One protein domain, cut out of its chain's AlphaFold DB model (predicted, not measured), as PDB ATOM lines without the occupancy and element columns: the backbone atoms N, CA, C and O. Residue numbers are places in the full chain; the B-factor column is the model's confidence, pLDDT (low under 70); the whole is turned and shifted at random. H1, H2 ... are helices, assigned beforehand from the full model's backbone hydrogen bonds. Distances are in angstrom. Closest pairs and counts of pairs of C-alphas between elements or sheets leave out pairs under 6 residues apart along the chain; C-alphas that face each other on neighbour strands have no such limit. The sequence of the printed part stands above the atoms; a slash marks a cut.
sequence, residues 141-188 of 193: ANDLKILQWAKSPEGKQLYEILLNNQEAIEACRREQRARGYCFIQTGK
ATOM      1  N   ALA A 141     191.276 235.635 319.059       48.00
ATOM      2  CA  ALA A 141     191.917 234.360 318.704       48.00
ATOM      3  C   ALA A 141     192.745 233.746 319.861       48.00
ATOM      4  O   ALA A 141     192.876 232.524 319.946       48.00
ATOM      5  N   ASN A 142     193.266 234.574 320.778       46.09
ATOM      6  CA  ASN A 142     193.879 234.106 322.028       46.09
ATOM      7  C   ASN A 142     192.844 233.605 323.043       46.09
ATOM      8  O   ASN A 142     193.036 232.544 323.635       46.09
ATOM      9  N   ASP A 143     191.729 234.311 323.202       55.44
ATOM     10  CA  ASP A 143     190.640 233.900 324.089       55.44
ATOM     11  C   ASP A 143     189.983 232.607 323.582       55.44
ATOM     12  O   ASP A 143     189.548 231.778 324.376       55.44
ATOM     13  N   LEU A 144     189.983 232.366 322.265       53.28
ATOM     14  CA  LEU A 144     189.446 231.143 321.676       53.28
ATOM     15  C   LEU A 144     190.309 229.942 322.064       53.28
ATOM     16  O   LEU A 144     189.773 228.886 322.382       53.28
ATOM     17  N   LYS A 145     191.637 230.113 322.106       56.88
ATOM     18  CA  LYS A 145     192.563 229.079 322.587       56.88
ATOM     19  C   LYS A 145     192.371 228.800 324.073       56.88
ATOM     20  O   LYS A 145     192.370 227.639 324.467       56.88
ATOM     21  N   ILE A 146     192.161 229.838 324.886       65.88
ATOM     22  CA  ILE A 146     191.888 229.687 326.321       65.88
ATOM     23  C   ILE A 146     190.561 228.959 326.537       65.88
ATOM     24  O   ILE A 146     190.496 228.046 327.351       65.88
ATOM     25  N   LEU A 147     189.517 229.300 325.781       66.56
ATOM     26  CA  LEU A 147     188.221 228.626 325.869       66.56
ATOM     27  C   LEU A 147     188.272 227.188 325.345       66.56
ATOM     28  O   LEU A 147     187.658 226.301 325.935       66.56
ATOM     29  N   GLN A 148     189.013 226.934 324.265       67.00
ATOM     30  CA  GLN A 148     189.238 225.581 323.754       67.00
ATOM     31  C   GLN A 148     190.001 224.723 324.768       67.00
ATOM     32  O   GLN A 148     189.608 223.582 325.001       67.00
ATOM     33  N   TRP A 149     191.025 225.280 325.416       80.81
ATOM     34  CA  TRP A 149     191.737 224.623 326.509       80.81
ATOM     35  C   TRP A 149     190.838 224.415 327.735       80.81
ATOM     36  O   TRP A 149     190.770 223.312 328.260       80.81
ATOM     37  N   ALA A 150     190.059 225.415 328.154       75.00
ATOM     38  CA  ALA A 150     189.138 225.284 329.283       75.00
ATOM     39  C   ALA A 150     188.072 224.197 329.041       75.00
ATOM     40  O   ALA A 150     187.619 223.538 329.974       75.00
ATOM     41  N   LYS A 151     187.685 223.986 327.775       71.69
ATOM     42  CA  LYS A 151     186.752 222.931 327.361       71.69
ATOM     43  C   LYS A 151     187.409 221.548 327.245       71.69
ATOM     44  O   LYS A 151     186.680 220.551 327.230       71.69
ATOM     45  N   SER A 152     188.737 221.476 327.141       79.06
ATOM     46  CA  SER A 152     189.470 220.215 327.021       79.06
ATOM     47  C   SER A 152     189.373 219.384 328.312       79.06
ATOM     48  O   SER A 152     189.009 219.915 329.368       79.06
ATOM     49  N   PRO A 153     189.659 218.070 328.262       77.44
ATOM     50  CA  PRO A 153     189.700 217.225 329.456       77.44
ATOM     51  C   PRO A 153     190.625 217.780 330.547       77.44
ATOM     52  O   PRO A 153     190.270 217.768 331.722       77.44
ATOM     53  N   GLU A 154     191.767 218.340 330.150       77.38
ATOM     54  CA  GLU A 154     192.762 218.929 331.046       77.38
ATOM     55  C   GLU A 154     192.229 220.198 331.724       77.38
ATOM     56  O   GLU A 154     192.388 220.368 332.934       77.38
ATOM     57  N   GLY A 155     191.551 221.073 330.970       79.12
ATOM     58  CA  GLY A 155     190.923 222.278 331.516       79.12
ATOM     59  C   GLY A 155     189.810 221.959 332.514       79.12
ATOM     60  O   GLY A 155     189.753 222.553 333.593       79.12
ATOM     61  N   LYS A 156     188.970 220.963 332.206       79.62
ATOM     62  CA  LYS A 156     187.921 220.481 333.120       79.62
ATOM     63  C   LYS A 156     188.501 219.885 334.399       79.62
ATOM     64  O   LYS A 156     188.029 220.206 335.484       79.62
ATOM     65  N   GLN A 157     189.544 219.068 334.279       79.88
ATOM     66  CA  GLN A 157     190.215 218.473 335.431       79.88
ATOM     67  C   GLN A 157     190.832 219.546 336.336       79.88
ATOM     68  O   GLN A 157     190.685 219.491 337.556       79.88
ATOM     69  N   LEU A 158     191.490 220.551 335.756       80.81
ATOM     70  CA  LEU A 158     192.050 221.655 336.531       80.81
ATOM     71  C   LEU A 158     190.956 222.488 337.212       80.81
ATOM     72  O   LEU A 158     191.125 222.896 338.359       80.81
ATOM     73  N   TYR A 159     189.831 222.714 336.532       80.38
ATOM     74  CA  TYR A 159     188.683 223.413 337.105       80.38
ATOM     75  C   TYR A 159     188.110 222.671 338.321       80.38
ATOM     76  O   TYR A 159     187.881 223.284 339.364       80.38
ATOM     77  N   GLU A 160     187.957 221.347 338.235       80.50
ATOM     78  CA  GLU A 160     187.541 220.517 339.372       80.50
ATOM     79  C   GLU A 160     188.544 220.580 340.534       80.50
ATOM     80  O   GLU A 160     188.142 220.691 341.692       80.50
ATOM     81  N   ILE A 161     189.851 220.567 340.246       81.88
ATOM     82  CA  ILE A 161     190.892 220.734 341.270       81.88
ATOM     83  C   ILE A 161     190.772 222.108 341.941       81.88
ATOM     84  O   ILE A 161     190.854 222.182 343.166       81.88
ATOM     85  N   LEU A 162     190.546 223.189 341.188       82.44
ATOM     86  CA  LEU A 162     190.363 224.524 341.770       82.44
ATOM     87  C   LEU A 162     189.153 224.579 342.707       82.44
ATOM     88  O   LEU A 162     189.276 225.110 343.809       82.44
ATOM     89  N   LEU A 163     188.014 224.016 342.290       82.69
ATOM     90  CA  LEU A 163     186.800 223.977 343.108       82.69
ATOM     91  C   LEU A 163     187.021 223.200 344.409       82.69
ATOM     92  O   LEU A 163     186.694 223.690 345.486       82.69
ATOM     93  N   ASN A 164     187.650 222.029 344.323       82.75
ATOM     94  CA  ASN A 164     187.915 221.187 345.490       82.75
ATOM     95  C   ASN A 164     188.929 221.804 346.466       82.75
ATOM     96  O   ASN A 164     188.985 221.400 347.622       82.75
ATOM     97  N   ASN A 165     189.731 222.772 346.016       81.81
ATOM     98  CA  ASN A 165     190.770 223.415 346.819       81.81
ATOM     99  C   ASN A 165     190.476 224.888 347.112       81.81
ATOM    100  O   ASN A 165     191.379 225.603 347.546       81.81
ATOM    101  N   GLN A 166     189.249 225.363 346.887       84.12
ATOM    102  CA  GLN A 166     188.925 226.783 347.011       84.12
ATOM    103  C   GLN A 166     189.288 227.339 348.395       84.12
ATOM    104  O   GLN A 166     189.949 228.373 348.484       84.12
ATOM    105  N   GLU A 167     188.939 226.630 349.469       81.69
ATOM    106  CA  GLU A 167     189.242 227.056 350.841       81.69
ATOM    107  C   GLU A 167     190.752 227.118 351.110       81.69
ATOM    108  O   GLU A 167     191.241 228.094 351.681       81.69
ATOM    109  N   ALA A 168     191.512 226.125 350.637       79.56
ATOM    110  CA  ALA A 168     192.968 226.096 350.760       79.56
ATOM    111  C   ALA A 168     193.626 227.233 349.961       79.56
ATOM    112  O   ALA A 168     194.536 227.897 350.455       79.56
ATOM    113  N   ILE A 169     193.131 227.516 348.753       80.00
ATOM    114  CA  ILE A 169     193.609 228.611 347.899       80.00
ATOM    115  C   ILE A 169     193.308 229.972 348.541       80.00
ATOM    116  O   ILE A 169     194.155 230.869 348.527       80.00
ATOM    117  N   GLU A 170     192.117 230.145 349.114       81.62
ATOM    118  CA  GLU A 170     191.746 231.368 349.822       81.62
ATOM    119  C   GLU A 170     192.581 231.570 351.089       81.62
ATOM    120  O   GLU A 170     193.072 232.678 351.322       81.62
ATOM    121  N   ALA A 171     192.801 230.509 351.868       79.25
ATOM    122  CA  ALA A 171     193.680 230.534 353.031       79.25
ATOM    123  C   ALA A 171     195.122 230.883 352.631       79.25
ATOM    124  O   ALA A 171     195.706 231.787 353.220       79.25
ATOM    125  N   CYS A 172     195.658 230.275 351.567       78.38
ATOM    126  CA  CYS A 172     196.975 230.605 351.014       78.38
ATOM    127  C   CYS A 172     197.089 232.063 350.547       78.38
ATOM    128  O   CYS A 172     198.167 232.649 350.610       78.38
ATOM    129  N   ARG A 173     196.002 232.663 350.045       76.31
ATOM    130  CA  ARG A 173     196.002 234.065 349.603       76.31
ATOM    131  C   ARG A 173     195.979 235.035 350.783       76.31
ATOM    132  O   ARG A 173     196.585 236.101 350.704       76.31
ATOM    133  N   ARG A 174     195.251 234.691 351.849       75.94
ATOM    134  CA  ARG A 174     195.123 235.521 353.059       75.94
ATOM    135  C   ARG A 174     196.343 235.393 353.961       75.94
ATOM    136  O   ARG A 174     196.823 236.386 354.499       75.94
ATOM    137  N   GLU A 175     196.852 234.182 354.116       66.25
ATOM    138  CA  GLU A 175     198.032 233.913 354.910       66.25
ATOM    139  C   GLU A 175     199.271 233.976 354.014       66.25
ATOM    140  O   GLU A 175     199.605 233.020 353.320       66.25
ATOM    141  N   GLN A 176     200.061 235.048 354.128       59.50
ATOM    142  CA  GLN A 176     201.440 235.102 353.604       59.50
ATOM    143  C   GLN A 176     202.375 234.019 354.211       59.50
ATOM    144  O   GLN A 176     203.591 234.064 354.039       59.50
ATOM    145  N   ARG A 177     201.833 233.044 354.960       56.22
ATOM    146  CA  ARG A 177     202.547 231.898 355.542       56.22
ATOM    147  C   ARG A 177     203.052 230.922 354.491       56.22
ATOM    148  O   ARG A 177     204.079 230.280 354.708       56.22
ATOM    149  N   ALA A 178     202.365 230.822 353.361       56.28
ATOM    150  CA  ALA A 178     202.880 230.136 352.194       56.28
ATOM    151  C   ALA A 178     204.022 230.987 351.627       56.28
ATOM    152  O   ALA A 178     203.768 231.993 350.973       56.28
ATOM    153  N   ARG A 179     205.280 230.613 351.893       57.44
ATOM    154  CA  ARG A 179     206.513 231.239 351.363       57.44
ATOM    155  C   ARG A 179     206.626 231.107 349.829       57.44
ATOM    156  O   ARG A 179     207.614 230.589 349.323       57.44
ATOM    157  N   GLY A 180     205.591 231.506 349.095       63.00
ATOM    158  CA  GLY A 180     205.443 231.362 347.649       63.00
ATOM    159  C   GLY A 180     204.763 230.074 347.170       63.00
ATOM    160  O   GLY A 180     204.563 229.944 345.968       63.00
ATOM    161  N   TYR A 181     204.378 229.141 348.053       65.69
ATOM    162  CA  TYR A 181     203.851 227.826 347.646       65.69
ATOM    163  C   TYR A 181     202.556 227.459 348.370       65.69
ATOM    164  O   TYR A 181     202.520 227.434 349.599       65.69
ATOM    165  N   CYS A 182     201.516 227.133 347.600       73.06
ATOM    166  CA  CYS A 182     200.245 226.627 348.107       73.06
ATOM    167  C   CYS A 182     200.107 225.141 347.770       73.06
ATOM    168  O   CYS A 182     200.293 224.747 346.617       73.06
ATOM    169  N   PHE A 183     199.788 224.323 348.770       76.62
ATOM    170  CA  PHE A 183     199.530 222.903 348.565       76.62
ATOM    171  C   PHE A 183     198.073 222.711 348.155       76.62
ATOM    172  O   PHE A 183     197.167 223.140 348.865       76.62
ATOM    173  N   ILE A 184     197.867 222.067 347.009       80.31
ATOM    174  CA  ILE A 184     196.548 221.714 346.488       80.31
ATOM    175  C   ILE A 184     196.442 220.198 346.362       80.31
ATOM    176  O   ILE A 184     197.393 219.511 345.987       80.31
ATOM    177  N   GLN A 185     195.270 219.675 346.677       77.12
ATOM    178  CA  GLN A 185     194.938 218.270 346.575       77.12
ATOM    179  C   GLN A 185     194.479 217.944 345.148       77.12
ATOM    180  O   GLN A 185     193.508 218.509 344.650       77.12
ATOM    181  N   THR A 186     195.174 217.025 344.479       75.12
ATOM    182  CA  THR A 186     194.954 216.703 343.055       75.12
ATOM    183  C   THR A 186     194.129 215.433 342.814       75.12
ATOM    184  O   THR A 186     193.843 215.097 341.667       75.12
ATOM    185  N   GLY A 187     193.715 214.732 343.874       69.44
ATOM    186  CA  GLY A 187     192.861 213.540 343.815       69.44
ATOM    187  C   GLY A 187     191.713 213.619 344.819       69.44
ATOM    188  O   GLY A 187     191.783 214.385 345.779       69.44
ATOM    189  N   LYS A 188     190.650 212.825 344.624       55.94
ATOM    190  CA  LYS A 188     189.575 212.719 345.623       55.94
ATOM    191  C   LYS A 188     190.179 212.266 346.948       55.94
ATOM    192  O   LYS A 188     190.922 211.285 346.971       55.94
TER     193      LYS A 188
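Overview. This is residues 141 to 188 of the 193 residues of an uncharacterized protein of Trichormus variabilis NIES-23 (UniProt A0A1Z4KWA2). Three short helices follow one another in an open arch: H2 makes the top, and H1 and H3 turn away from its two ends as legs. After H3 a tail with no named element, residues 175 to 188, folds back past H3 toward the end of H2, and residues 174 to 179, of which 174 belongs to H3, stick out. The printed part has 48 residues, with three named helices in the order H1, H2, H3 and no named strand; its class is all helix. It is loose, with a radius of gyration of the C-alphas of 13.4 A, and flat, spanning 38 by 26 by 13 A.

Arrangement. Start at H2, residues 153 to 164, the longest helix. Look back to H1, residues 141 to 151: it is close to H2 but not clearly touching, and the closest C-alphas, those of Trp 149 and Gly 155, are 5.6 A apart. These two helices run the same way at a steep tilt of 69.7 degrees, only just short of about perpendicular. Past Asn 165 comes H3, residues 166 to 174; H2 and H3 meet only through their link. H1 and H3 are apart. In H1, H2 and H3 every backbone O i to N i+4 pair is within hydrogen-bond range.

Along the chain. Find C-alpha 153 at (189.700, 217.225, 329.456); from there H2 runs 16.6 A to C-alpha 164. H1 begins at C-alpha 141, at (191.917, 234.360, 318.704), and is 15.2 A long. H3, 12.3 A long, ends at C-alpha 174, at (195.123, 235.521, 353.059).

Size, cuts and confidence. The two C-alphas farthest apart, those of Ala 141 and Arg 177, are 38.4 A apart. The printed part has no cut, and both links between helices are tight, with one residue each. Residues 175 to 188 hold no named element. The mean pLDDT of the printed part is 72.1; look for values under 70 at residues 141 to 148, 175 to 181 and 187 to 188 of this predicted model.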